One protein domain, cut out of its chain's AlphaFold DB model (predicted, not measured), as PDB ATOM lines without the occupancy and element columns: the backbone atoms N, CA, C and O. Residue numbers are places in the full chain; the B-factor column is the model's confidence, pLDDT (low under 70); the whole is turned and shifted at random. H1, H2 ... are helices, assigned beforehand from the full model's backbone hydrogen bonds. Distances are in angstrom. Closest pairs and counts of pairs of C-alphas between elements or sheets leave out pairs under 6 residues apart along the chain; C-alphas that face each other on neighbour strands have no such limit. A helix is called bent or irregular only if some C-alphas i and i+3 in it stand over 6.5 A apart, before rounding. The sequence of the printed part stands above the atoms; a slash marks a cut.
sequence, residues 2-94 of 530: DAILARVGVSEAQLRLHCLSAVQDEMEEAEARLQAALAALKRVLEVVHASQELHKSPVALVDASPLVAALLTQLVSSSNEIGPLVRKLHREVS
ATOM      1  N   ASP A   2     123.087 118.549 111.263       56.81
ATOM      2  CA  ASP A   2     122.497 118.596 109.912       56.81
ATOM      3  C   ASP A   2     123.123 117.617 108.910       56.81
ATOM      4  O   ASP A   2     122.411 116.937 108.179       56.81
ATOM      5  N   ALA A   3     124.447 117.436 108.942       63.34
ATOM      6  CA  ALA A   3     125.132 116.446 108.101       63.34
ATOM      7  C   ALA A   3     124.768 114.982 108.439       63.34
ATOM      8  O   ALA A   3     124.928 114.098 107.598       63.34
ATOM      9  N   ILE A   4     124.298 114.715 109.662       62.59
ATOM     10  CA  ILE A   4     123.833 113.390 110.099       62.59
ATOM     11  C   ILE A   4     122.361 113.223 109.711       62.59
ATOM     12  O   ILE A   4     122.005 112.207 109.123       62.59
ATOM     13  N   LEU A   5     121.529 114.242 109.941       65.56
ATOM     14  CA  LEU A   5     120.110 114.240 109.566       65.56
ATOM     15  C   LEU A   5     119.910 114.102 108.050       65.56
ATOM     16  O   LEU A   5     119.104 113.285 107.606       65.56
ATOM     17  N   ALA A   6     120.741 114.781 107.254       70.00
ATOM     18  CA  ALA A   6     120.754 114.658 105.798       70.00
ATOM     19  C   ALA A   6     121.122 113.244 105.309       70.00
ATOM     20  O   ALA A   6     120.662 112.823 104.251       70.00
ATOM     21  N   ARG A   7     121.923 112.485 106.073       75.00
ATOM     22  CA  ARG A   7     122.279 111.091 105.740       75.00
ATOM     23  C   ARG A   7     121.187 110.087 106.107       75.00
ATOM     24  O   ARG A   7     121.112 109.044 105.470       75.00
ATOM     25  N   VAL A   8     120.365 110.387 107.115       79.88
ATOM     26  CA  VAL A   8     119.241 109.532 107.549       79.88
ATOM     27  C   VAL A   8     117.978 109.802 106.714       79.88
ATOM     28  O   VAL A   8     117.051 108.999 106.718       79.88
ATOM     29  N   GLY A   9     117.949 110.895 105.942       88.38
ATOM     30  CA  GLY A   9     116.835 111.236 105.051       88.38
ATOM     31  C   GLY A   9     115.612 111.811 105.770       88.38
ATOM     32  O   GLY A   9     114.550 111.925 105.168       88.38
ATOM     33  N   VAL A  10     115.749 112.184 107.046       89.31
ATOM     34  CA  VAL A  10     114.679 112.813 107.831       89.31
ATOM     35  C   VAL A  10     114.786 114.322 107.655       89.31
ATOM     36  O   VAL A  10     115.826 114.914 107.946       89.31
ATOM     37  N   SER A  11     113.717 114.951 107.161       89.62
ATOM     38  CA  SER A  11     113.675 116.412 107.045       89.62
ATOM     39  C   SER A  11     113.745 117.066 108.430       89.62
ATOM     40  O   SER A  11     113.241 116.522 109.412       89.62
ATOM     41  N   GLU A  12     114.335 118.257 108.521       85.62
ATOM     42  CA  GLU A  12     114.411 119.024 109.774       85.62
ATOM     43  C   GLU A  12     113.023 119.244 110.402       85.62
ATOM     44  O   GLU A  12     112.857 119.121 111.614       85.62
ATOM     45  N   ALA A  13     112.003 119.486 109.571       88.50
ATOM     46  CA  ALA A  13     110.615 119.609 110.008       88.50
ATOM     47  C   ALA A  13     110.083 118.311 110.637       88.50
ATOM     48  O   ALA A  13     109.423 118.352 111.673       88.50
ATOM     49  N   GLN A  14     110.405 117.157 110.051       90.19
ATOM     50  CA  GLN A  14     109.995 115.857 110.575       90.19
ATOM     51  C   GLN A  14     110.723 115.508 111.878       90.19
ATOM     52  O   GLN A  14     110.108 114.951 112.784       90.19
ATOM     53  N   LEU A  15     112.001 115.882 112.012       87.88
ATOM     54  CA  LEU A  15     112.720 115.742 113.278       87.88
ATOM     55  C   LEU A  15     112.111 116.635 114.364       87.88
ATOM     56  O   LEU A  15     111.860 116.152 115.463       87.88
ATOM     57  N   ARG A  16     111.834 117.912 114.059       88.75
ATOM     58  CA  ARG A  16     111.163 118.829 114.994       88.75
ATOM     59  C   ARG A  16     109.825 118.270 115.456       88.75
ATOM     60  O   ARG A  16     109.564 118.260 116.653       88.75
ATOM     61  N   LEU A  17     109.015 117.764 114.527       91.50
ATOM     62  CA  LEU A  17     107.732 117.146 114.848       91.50
ATOM     63  C   LEU A  17     107.902 115.922 115.760       91.50
ATOM     64  O   LEU A  17     107.175 115.790 116.738       91.50
ATOM     65  N   HIS A  18     108.889 115.064 115.491       89.38
ATOM     66  CA  HIS A  18     109.177 113.904 116.336       89.38
ATOM     67  C   HIS A  18     109.662 114.310 117.737       89.38
ATOM     68  O   HIS A  18     109.283 113.686 118.724       89.38
ATOM     69  N   CYS A  19     110.494 115.348 117.848       88.31
ATOM     70  CA  CYS A  19     110.923 115.876 119.142       88.31
ATOM     71  C   CYS A  19     109.749 116.478 119.923       88.31
ATOM     72  O   CYS A  19     109.639 116.230 121.116       88.31
ATOM     73  N   LEU A  20     108.864 117.226 119.256       89.44
ATOM     74  CA  LEU A  20     107.666 117.790 119.883       89.44
ATOM     75  C   LEU A  20     106.712 116.698 120.372       89.44
ATOM     76  O   LEU A  20     106.273 116.770 121.513       89.44
ATOM     77  N   SER A  21     106.456 115.672 119.553       90.81
ATOM     78  CA  SER A  21     105.641 114.518 119.954       90.81
ATOM     79  C   SER A  21     106.237 113.817 121.171       90.81
ATOM     80  O   SER A  21     105.532 113.598 122.140       90.81
ATOM     81  N   ALA A  22     107.548 113.548 121.170       90.94
ATOM     82  CA  ALA A  22     108.202 112.894 122.301       90.94
ATOM     83  C   ALA A  22     108.125 113.727 123.593       90.94
ATOM     84  O   ALA A  22     107.926 113.174 124.668       90.94
ATOM     85  N   VAL A  23     108.264 115.057 123.506       90.75
ATOM     86  CA  VAL A  23     108.095 115.943 124.670       90.75
ATOM     87  C   VAL A  23     106.647 115.935 125.157       90.75
ATOM     88  O   VAL A  23     106.426 115.900 126.364       90.75
ATOM     89  N   GLN A  24     105.672 115.948 124.246       93.06
ATOM     90  CA  GLN A  24     104.257 115.862 124.599       93.06
ATOM     91  C   GLN A  24     103.937 114.537 125.306       93.06
ATOM     92  O   GLN A  24     103.352 114.567 126.385       93.06
ATOM     93  N   ASP A  25     104.387 113.407 124.755       92.56
ATOM     94  CA  ASP A  25     104.174 112.076 125.332       92.56
ATOM     95  C   ASP A  25     104.756 111.986 126.760       92.56
ATOM     96  O   ASP A  25     104.097 111.512 127.686       92.56
ATOM     97  N   GLU A  26     105.971 112.510 126.974       94.56
ATOM     98  CA  GLU A  26     106.609 112.560 128.300       94.56
ATOM     99  C   GLU A  26     105.879 113.498 129.277       94.56
ATOM    100  O   GLU A  26     105.790 113.206 130.473       94.56
ATOM    101  N   MET A  27     105.331 114.622 128.796       92.88
ATOM    102  CA  MET A  27     104.529 115.531 129.622       92.88
ATOM    103  C   MET A  27     103.206 114.891 130.056       92.88
ATOM    104  O   MET A  27     102.856 114.982 131.235       92.88
ATOM    105  N   GLU A  28     102.509 114.212 129.143       95.38
ATOM    106  CA  GLU A  28     101.276 113.473 129.441       95.38
ATOM    107  C   GLU A  28     101.545 112.332 130.440       95.38
ATOM    108  O   GLU A  28     100.801 112.147 131.409       95.38
ATOM    109  N   GLU A  29     102.655 111.604 130.280       95.44
ATOM    110  CA  GLU A  29     103.034 110.544 131.215       95.44
ATOM    111  C   GLU A  29     103.421 111.098 132.601       95.44
ATOM    112  O   GLU A  29     103.063 110.523 133.637       95.44
ATOM    113  N   ALA A  30     104.139 112.225 132.657       93.44
ATOM    114  CA  ALA A  30     104.467 112.903 133.911       93.44
ATOM    115  C   ALA A  30     103.208 113.399 134.641       93.44
ATOM    116  O   ALA A  30     103.096 113.222 135.859       93.44
ATOM    117  N   GLU A  31     102.240 113.960 133.911       93.88
ATOM    118  CA  GLU A  31     100.948 114.366 134.463       93.88
ATOM    119  C   GLU A  31     100.186 113.167 135.043       93.88
ATOM    120  O   GLU A  31      99.765 113.210 136.202       93.88
ATOM    121  N   ALA A  32     100.085 112.062 134.296       95.75
ATOM    122  CA  ALA A  32      99.419 110.846 134.762       95.75
ATOM    123  C   ALA A  32     100.047 110.302 136.062       95.75
ATOM    124  O   ALA A  32      99.337 109.909 136.995       95.75
ATOM    125  N   ARG A  33     101.383 110.330 136.173       95.19
ATOM    126  CA  ARG A  33     102.100 109.931 137.399       95.19
ATOM    127  C   ARG A  33     101.814 110.871 138.572       95.19
ATOM    128  O   ARG A  33     101.608 110.391 139.689       95.19
ATOM    129  N   LEU A  34     101.772 112.185 138.342       93.75
ATOM    130  CA  LEU A  34     101.436 113.169 139.378       93.75
ATOM    131  C   LEU A  34      99.992 113.005 139.869       93.75
ATOM    132  O   LEU A  34      99.754 113.022 141.077       93.75
ATOM    133  N   GLN A  35      99.041 112.768 138.962       95.38
ATOM    134  CA  GLN A  35      97.647 112.488 139.319       95.38
ATOM    135  C   GLN A  35      97.526 111.204 140.158       95.38
ATOM    136  O   GLN A  35      96.838 111.194 141.183       95.38
ATOM    137  N   ALA A  36      98.244 110.138 139.788       94.94
ATOM    138  CA  ALA A  36      98.276 108.895 140.558       94.94
ATOM    139  C   ALA A  36      98.875 109.089 141.966       94.94
ATOM    140  O   ALA A  36      98.338 108.562 142.947       94.94
ATOM    141  N   ALA A  37      99.949 109.877 142.086       94.44
ATOM    142  CA  ALA A  37     100.546 110.230 143.373       94.44
ATOM    143  C   ALA A  37      99.566 111.030 144.249       94.44
ATOM    144  O   ALA A  37      99.373 110.700 145.420       94.44
ATOM    145  N   LEU A  38      98.876 112.018 143.675       92.88
ATOM    146  CA  LEU A  38      97.863 112.815 144.371       92.88
ATOM    147  C   LEU A  38      96.702 111.943 144.872       92.88
ATOM    148  O   LEU A  38      96.278 112.077 146.022       92.88
ATOM    149  N   ALA A  39      96.222 111.000 144.058       95.06
ATOM    150  CA  ALA A  39      95.198 110.041 144.471       95.06
ATOM    151  C   ALA A  39      95.678 109.126 145.614       95.06
ATOM    152  O   ALA A  39      94.910 108.798 146.521       95.06
ATOM    153  N   ALA A  40      96.951 108.717 145.614       95.19
ATOM    154  CA  ALA A  40      97.533 107.970 146.727       95.19
ATOM    155  C   ALA A  40      97.585 108.807 148.018       95.19
ATOM    156  O   ALA A  40      97.223 108.296 149.077       95.19
ATOM    157  N   LEU A  41      97.947 110.091 147.933       93.38
ATOM    158  CA  LEU A  41      97.974 110.998 149.085       93.38
ATOM    159  C   LEU A  41      96.591 111.248 149.686       93.38
ATOM    160  O   LEU A  41      96.450 111.208 150.907       93.38
ATOM    161  N   LYS A  42      95.562 111.417 148.848       94.56
ATOM    162  CA  LYS A  42      94.168 111.516 149.308       94.56
ATOM    163  C   LYS A  42      93.747 110.277 150.103       94.56
ATOM    164  O   LYS A  42      93.219 110.411 151.201       94.56
ATOM    165  N   ARG A  43      94.084 109.076 149.618       96.06
ATOM    166  CA  ARG A  43      93.815 107.825 150.350       96.06
ATOM    167  C   ARG A  43      94.560 107.743 151.684       96.06
ATOM    168  O   ARG A  43      94.000 107.264 152.664       96.06
ATOM    169  N   VAL A  44      95.810 108.210 151.754       94.06
ATOM    170  CA  VAL A  44      96.551 108.277 153.030       94.06
ATOM    171  C   VAL A  44      95.849 109.217 154.012       94.06
ATOM    172  O   VAL A  44      95.704 108.867 155.182       94.06
ATOM    173  N   LEU A  45      95.373 110.373 153.543       90.44
ATOM    174  CA  LEU A  45      94.633 111.329 154.364       90.44
ATOM    175  C   LEU A  45      93.323 110.727 154.903       90.44
ATOM    176  O   LEU A  45      93.050 110.834 156.096       90.44
ATOM    177  N   GLU A  46      92.562 110.020 154.063       95.69
ATOM    178  CA  GLU A  46      91.353 109.289 154.478       95.69
ATOM    179  C   GLU A  46      91.649 108.255 155.576       95.69
ATOM    180  O   GLU A  46      90.930 108.182 156.572       95.69
ATOM    181  N   VAL A  47      92.741 107.490 155.444       94.44
ATOM    182  CA  VAL A  47      93.169 106.514 156.464       94.44
ATOM    183  C   VAL A  47      93.556 107.204 157.776       94.44
ATOM    184  O   VAL A  47      93.214 106.709 158.853       94.44
ATOM    185  N   VAL A  48      94.240 108.350 157.709       89.06
ATOM    186  CA  VAL A  48      94.592 109.149 158.893       89.06
ATOM    187  C   VAL A  48      93.333 109.651 159.603       89.06
ATOM    188  O   VAL A  48      93.237 109.496 160.821       89.06
ATOM    189  N   HIS A  49      92.349 110.175 158.868       89.62
ATOM    190  CA  HIS A  49      91.073 110.611 159.443       89.62
ATOM    191  C   HIS A  49      90.298 109.451 160.078       89.62
ATOM    192  O   HIS A  49      89.900 109.551 161.238       89.62
ATOM    193  N   ALA A  50      90.169 108.317 159.382       92.00
ATOM    194  CA  ALA A  50      89.501 107.133 159.923       92.00
ATOM    195  C   ALA A  50      90.178 106.620 161.209       92.00
ATOM    196  O   ALA A  50      89.511 106.211 162.164       92.00
ATOM    197  N   SER A  51      91.513 106.672 161.270       89.31
ATOM    198  CA  SER A  51      92.265 106.305 162.472       89.31
ATOM    199  C   SER A  51      92.018 107.283 163.629       89.31
ATOM    200  O   SER A  51      91.806 106.844 164.762       89.31
ATOM    201  N   GLN A  52      91.976 108.592 163.359       86.44
ATOM    202  CA  GLN A  52      91.653 109.610 164.367       86.44
ATOM    203  C   GLN A  52      90.243 109.415 164.948       86.44
ATOM    204  O   GLN A  52      90.072 109.454 166.170       86.44
ATOM    205  N   GLU A  53      89.248 109.142 164.098       89.25
ATOM    206  CA  GLU A  53      87.870 108.872 164.527       89.25
ATOM    207  C   GLU A  53      87.769 107.626 165.415       89.25
ATOM    208  O   GLU A  53      87.073 107.638 166.437       89.25
ATOM    209  N   LEU A  54      88.500 106.559 165.066       90.62
ATOM    210  CA  LEU A  54      88.487 105.303 165.814       90.62
ATOM    211  C   LEU A  54      89.080 105.463 167.218       90.62
ATOM    212  O   LEU A  54      88.549 104.914 168.187       90.62
ATOM    213  N   HIS A  55      90.179 106.209 167.344       84.75
ATOM    214  CA  HIS A  55      90.894 106.312 168.610       84.75
ATOM    215  C   HIS A  55      90.258 107.289 169.601       84.75
ATOM    216  O   HIS A  55      90.581 107.195 170.787       84.75
ATOM    217  N   LYS A  56      89.364 108.196 169.161       85.88
ATOM    218  CA  LYS A  56      88.712 109.249 169.986       85.88
ATOM    219  C   LYS A  56      89.678 110.020 170.900       85.88
ATOM    220  O   LYS A  56      89.267 110.656 171.869       85.88
ATOM    221  N   SER A  57      90.969 109.917 170.619       67.56
ATOM    222  CA  SER A  57      92.060 110.336 171.474       67.56
ATOM    223  C   SER A  57      92.774 111.457 170.742       67.56
ATOM    224  O   SER A  57      93.096 111.287 169.567       67.56
ATOM    225  N   PRO A  58      93.057 112.582 171.409       59.00
ATOM    226  CA  PRO A  58      93.774 113.700 170.807       59.00
ATOM    227  C   PRO A  58      95.266 113.405 170.577       59.00
ATOM    228  O   PRO A  58      96.013 114.310 170.216       59.00
ATOM    229  N   VAL A  59      95.731 112.171 170.816       66.00
ATOM    230  CA  VAL A  59      97.123 111.782 170.566       66.00
ATOM    231  C   VAL A  59      97.375 111.813 169.061       66.00
ATOM    232  O   VAL A  59      96.774 111.050 168.304       66.00
ATOM    233  N   ALA A  60      98.272 112.698 168.625       72.12
ATOM    234  CA  ALA A  60      98.659 112.782 167.228       72.12
ATOM    235  C   ALA A  60      99.313 111.457 166.801       72.12
ATOM    236  O   ALA A  60     100.222 110.960 167.461       72.12
ATOM    237  N   LEU A  61      98.882 110.891 165.670       73.44
ATOM    238  CA  LEU A  61      99.466 109.674 165.075       73.44
ATOM    239  C   LEU A  61     100.995 109.749 164.926       73.44
ATOM    240  O   LEU A  61     101.688 108.738 165.027       73.44
ATOM    241  N   VAL A  62     101.501 110.961 164.712       70.81
ATOM    242  CA  VAL A  62     102.928 111.286 164.618       70.81
ATOM    243  C   VAL A  62     103.658 111.001 165.936       70.81
ATOM    244  O   VAL A  62     104.780 110.505 165.909       70.81
ATOM    245  N   ASP A  63     103.010 111.235 167.079       79.81
ATOM    246  CA  ASP A  63     103.580 110.970 168.405       79.81
ATOM    247  C   ASP A  63     103.522 109.476 168.761       79.81
ATOM    248  O   ASP A  63     104.357 108.976 169.514       79.81
ATOM    249  N   ALA A  64     102.551 108.746 168.203       79.25
ATOM    250  CA  ALA A  64     102.379 107.317 168.445       79.25
ATOM    251  C   ALA A  64     103.357 106.442 167.640       79.25
ATOM    252  O   ALA A  64     103.668 105.327 168.062       79.25
ATOM    253  N   SER A  65     103.832 106.918 166.481       90.88
ATOM    254  CA  SER A  65     104.719 106.150 165.605       90.88
ATOM    255  C   SER A  65     105.810 107.021 164.965       90.88
ATOM    256  O   SER A  65     105.534 107.744 164.001       90.88
ATOM    257  N   PRO A  66     107.082 106.902 165.403       89.75
ATOM    258  CA  PRO A  66     108.192 107.643 164.799       89.75
ATOM    259  C   PRO A  66     108.420 107.264 163.328       89.75
ATOM    260  O   PRO A  66     108.910 108.077 162.547       89.75
ATOM    261  N   LEU A  67     108.015 106.055 162.918       93.25
ATOM    262  CA  LEU A  67     108.072 105.631 161.519       93.25
ATOM    263  C   LEU A  67     107.127 106.459 160.637       93.25
ATOM    264  O   LEU A  67     107.513 106.868 159.546       93.25
ATOM    265  N   VAL A  68     105.909 106.742 161.112       90.69
ATOM    266  CA  VAL A  68     104.944 107.584 160.381       90.69
ATOM    267  C   VAL A  68     105.476 109.013 160.259       90.69
ATOM    268  O   VAL A  68     105.395 109.603 159.184       90.69
ATOM    269  N   ALA A  69     106.090 109.543 161.323       86.69
ATOM    270  CA  ALA A  69     106.740 110.853 161.300       86.69
ATOM    271  C   ALA A  69     107.878 110.927 160.263       86.69
ATOM    272  O   ALA A  69     107.964 111.889 159.493       86.69
ATOM    273  N   ALA A  70     108.725 109.893 160.201       91.44
ATOM    274  CA  ALA A  70     109.820 109.804 159.235       91.44
ATOM    275  C   ALA A  70     109.308 109.732 157.786       91.44
ATOM    276  O   ALA A  70     109.788 110.475 156.929       91.44
ATOM    277  N   LEU A  71     108.291 108.904 157.520       94.31
ATOM    278  CA  LEU A  71     107.677 108.788 156.192       94.31
ATOM    279  C   LEU A  71     107.008 110.093 155.746       94.31
ATOM    280  O   LEU A  71     107.160 110.490 154.593       94.31
ATOM    281  N   LEU A  72     106.313 110.792 156.651       90.94
ATOM    282  CA  LEU A  72     105.711 112.092 156.352       90.94
ATOM    283  C   LEU A  72     106.783 113.138 156.018       90.94
ATOM    284  O   LEU A  72     106.632 113.890 155.059       90.94
ATOM    285  N   THR A  73     107.890 113.150 156.763       89.19
ATOM    286  CA  THR A  73     109.023 114.052 156.505       89.19
ATOM    287  C   THR A  73     109.642 113.784 155.135       89.19
ATOM    288  O   THR A  73     109.858 114.716 154.359       89.19
ATOM    289  N   GLN A  74     109.869 112.509 154.802       94.12
ATOM    290  CA  GLN A  74     110.377 112.113 153.491       94.12
ATOM    291  C   GLN A  74     109.417 112.545 152.375       94.12
ATOM    292  O   GLN A  74     109.846 113.150 151.397       94.12
ATOM    293  N   LEU A  75     108.116 112.318 152.547       92.81
ATOM    294  CA  LEU A  75     107.108 112.711 151.569       92.81
ATOM    295  C   LEU A  75     107.062 114.231 151.340       92.81
ATOM    296  O   LEU A  75     106.983 114.681 150.195       92.81
ATOM    297  N   VAL A  76     107.131 115.025 152.414       88.94
ATOM    298  CA  VAL A  76     107.199 116.492 152.328       88.94
ATOM    299  C   VAL A  76     108.468 116.920 151.592       88.94
ATOM    300  O   VAL A  76     108.394 117.768 150.703       88.94
ATOM    301  N   SER A  77     109.614 116.299 151.894       91.19
ATOM    302  CA  SER A  77     110.869 116.598 151.195       91.19
ATOM    303  C   SER A  77     110.774 116.317 149.690       91.19
ATOM    304  O   SER A  77     111.084 117.201 148.897       91.19
ATOM    305  N   SER A  78     110.222 115.165 149.288       92.62
ATOM    306  CA  SER A  78     110.029 114.818 147.875       92.62
ATOM    307  C   SER A  78     109.024 115.738 147.176       92.62
ATOM    308  O   SER A  78     109.219 116.108 146.022       92.62
ATOM    309  N   SER A  79     107.967 116.165 147.871       91.00
ATOM    310  CA  SER A  79     106.975 117.094 147.313       91.00
ATOM    311  C   SER A  79     107.570 118.484 147.053       91.00
ATOM    312  O   SER A  79     107.244 119.125 146.054       91.00
ATOM    313  N   ASN A  80     108.493 118.930 147.911       88.12
ATOM    314  CA  ASN A  80     109.171 120.218 147.766       88.12
ATOM    315  C   ASN A  80     110.113 120.279 146.551       88.12
ATOM    316  O   ASN A  80     110.399 121.374 146.064       88.12
ATOM    317  N   GLU A  81     110.566 119.138 146.024       93.56
ATOM    318  CA  GLU A  81     111.402 119.073 144.816       93.56
ATOM    319  C   GLU A  81     110.597 119.278 143.522       93.56
ATOM    320  O   GLU A  81     111.126 119.793 142.533       93.56
ATOM    321  N   ILE A  82     109.299 118.956 143.532       92.31
ATOM    322  CA  ILE A  82     108.429 119.046 142.349       92.31
ATOM    323  C   ILE A  82     108.263 120.507 141.903       92.31
ATOM    324  O   ILE A  82     108.409 120.828 140.723       92.31
ATOM    325  N   GLY A  83     108.014 121.429 142.839       88.44
ATOM    326  CA  GLY A  83     107.753 122.843 142.528       88.44
ATOM    327  C   GLY A  83     108.889 123.558 141.767       88.44
ATOM    328  O   GLY A  83     108.626 124.243 140.773       88.44
ATOM    329  N   PRO A  84     110.162 123.463 142.200       93.25
ATOM    330  CA  PRO A  84     111.311 123.964 141.443       93.25
ATOM    331  C   PRO A  84     111.449 123.356 140.041       93.25
ATOM    332  O   PRO A  84     111.758 124.093 139.102       93.25
ATOM    333  N   LEU A  85     111.196 122.051 139.886       94.69
ATOM    334  CA  LEU A  85     111.289 121.365 138.594       94.69
ATOM    335  C   LEU A  85     110.233 121.870 137.607       94.69
ATOM    336  O   LEU A  85     110.582 122.229 136.484       94.69
ATOM    337  N   VAL A  86     108.977 122.010 138.043       92.31
ATOM    338  CA  VAL A  86     107.890 122.560 137.212       92.31
ATOM    339  C   VAL A  86     108.205 123.992 136.766       92.31
ATOM    340  O   VAL A  86     108.048 124.330 135.594       92.31
ATOM    341  N   ARG A  87     108.731 124.837 137.665       90.38
ATOM    342  CA  ARG A  87     109.146 126.210 137.314       90.38
ATOM    343  C   ARG A  87     110.296 126.239 136.310       90.38
ATOM    344  O   ARG A  87     110.319 127.107 135.437       90.38
ATOM    345  N   LYS A  88     111.263 125.323 136.438       94.94
ATOM    346  CA  LYS A  88     112.372 125.201 135.486       94.94
ATOM    347  C   LYS A  88     111.860 124.769 134.110       94.94
ATOM    348  O   LYS A  88     112.205 125.422 133.132       94.94
ATOM    349  N   LEU A  89     110.994 123.754 134.060       91.56
ATOM    350  CA  LEU A  89     110.362 123.281 132.828       91.56
ATOM    351  C   LEU A  89     109.588 124.408 132.134       91.56
ATOM    352  O   LEU A  89     109.819 124.677 130.961       91.56
ATOM    353  N   HIS A  90     108.750 125.138 132.879       91.50
ATOM    354  CA  HIS A  90     108.023 126.292 132.348       91.50
ATOM    355  C   HIS A  90     108.975 127.336 131.755       91.50
ATOM    356  O   HIS A  90     108.746 127.833 130.658       91.50
ATOM    357  N   ARG A  91     110.072 127.664 132.451       93.31
ATOM    358  CA  ARG A  91     111.059 128.624 131.942       93.31
ATOM    359  C   ARG A  91     111.695 128.151 130.638       93.31
ATOM    360  O   ARG A  91     111.823 128.958 129.725       93.31
ATOM    361  N   GLU A  92     112.092 126.885 130.547       92.75
ATOM    362  CA  GLU A  92     112.712 126.335 129.336       92.75
ATOM    363  C   GLU A  92     111.729 126.356 128.155       92.75
ATOM    364  O   GLU A  92     112.070 126.891 127.097       92.75
ATOM    365  N   VAL A  93     110.480 125.927 128.373       88.31
ATOM    366  CA  VAL A  93     109.411 125.958 127.359       88.31
ATOM    367  C   VAL A  93     109.100 127.392 126.908       88.31
ATOM    368  O   VAL A  93     109.044 127.659 125.708       88.31
ATOM    369  N   SER A  94     108.966 128.349 127.835       90.56
ATOM    370  CA  SER A  94     108.686 129.752 127.491       90.56
ATOM    371  C   SER A  94     109.876 130.469 126.845       90.56
ATOM    372  O   SER A  94     109.690 131.281 125.940       90.56
TER     373      SER A  94
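This is residues 2 to 94 of the 530 residues of an uncharacterized protein of Nothophytophthora sp. Chile5 (UniProt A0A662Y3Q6). A long, open U of helices: the very long helix H2 makes one limb and the length of the whole, and the shorter helix H4 folds back in roughly the opposite direction as the other limb, with a gap between the two. The short helix H3 sits in the turn of the U, and the small helix H1 stands crosswise at the far end of H2. The printed part has 93 residues with four named helices, in the order H1, H2, H3, H4, and no named strand; the class is all helix. It is extended, with a radius of gyration of the C-alphas of 22.3 A and spans of 71 by 22 by 19 A.

H1, residues 2 to 8, and H2, residues 12 to 55, are close but not clearly touching; their closest C-alphas, those of Leu 5 and Glu 12, are 7.4 A apart. Their lines are about perpendicular, at 89 degrees. H2 and H3, residues 61 to 64, are close but not clearly touching, the closest C-alphas being those of Gln 52 and Leu 61, 7.8 A apart. H3 and H4, residues 66 to 94, touch only at the corner by their link, H4 with residues 68 to 69 alone; the closest C-alphas, those of Val 62 and Ala 69, are 5.1 A apart. H2 and H4 are apart, and H1 is apart from both H3 and H4. Every backbone O i to N i+4 pair is within hydrogen-bond range in H2, against 2 of 3 in H1 and 21 of 25 in H4, while H3 is too short for such a pair.

H1 begins at C-alpha 2, at (122.497, 118.596, 109.912), and measures 9.9 A from first to last C-alpha. H2 measures 64.6 A, ending at C-alpha 55, at (90.894, 106.312, 168.610). H3 measures 5.0 A. H4 measures 43.4 A and ends at C-alpha 94, at (108.686, 129.752, 127.491). H4 is neither bent nor irregular, but only just: C-alphas 80 and 83 are 6.0 A apart.

The two C-alphas farthest apart, those of Arg 7 and Lys 56, are 72.5 A apart. The C-alphas of Asp 2 and Ser 94, the first and last printed, are 25.0 A apart. Among the stretches that stand free are residues 16 to 33 of H2 and residues 83 to 94 of H4. The printed part has no cut, and its three links are tight. The mean pLDDT of the printed part is 88.0; residues 2 to 5 and 57 to 59 are under 70.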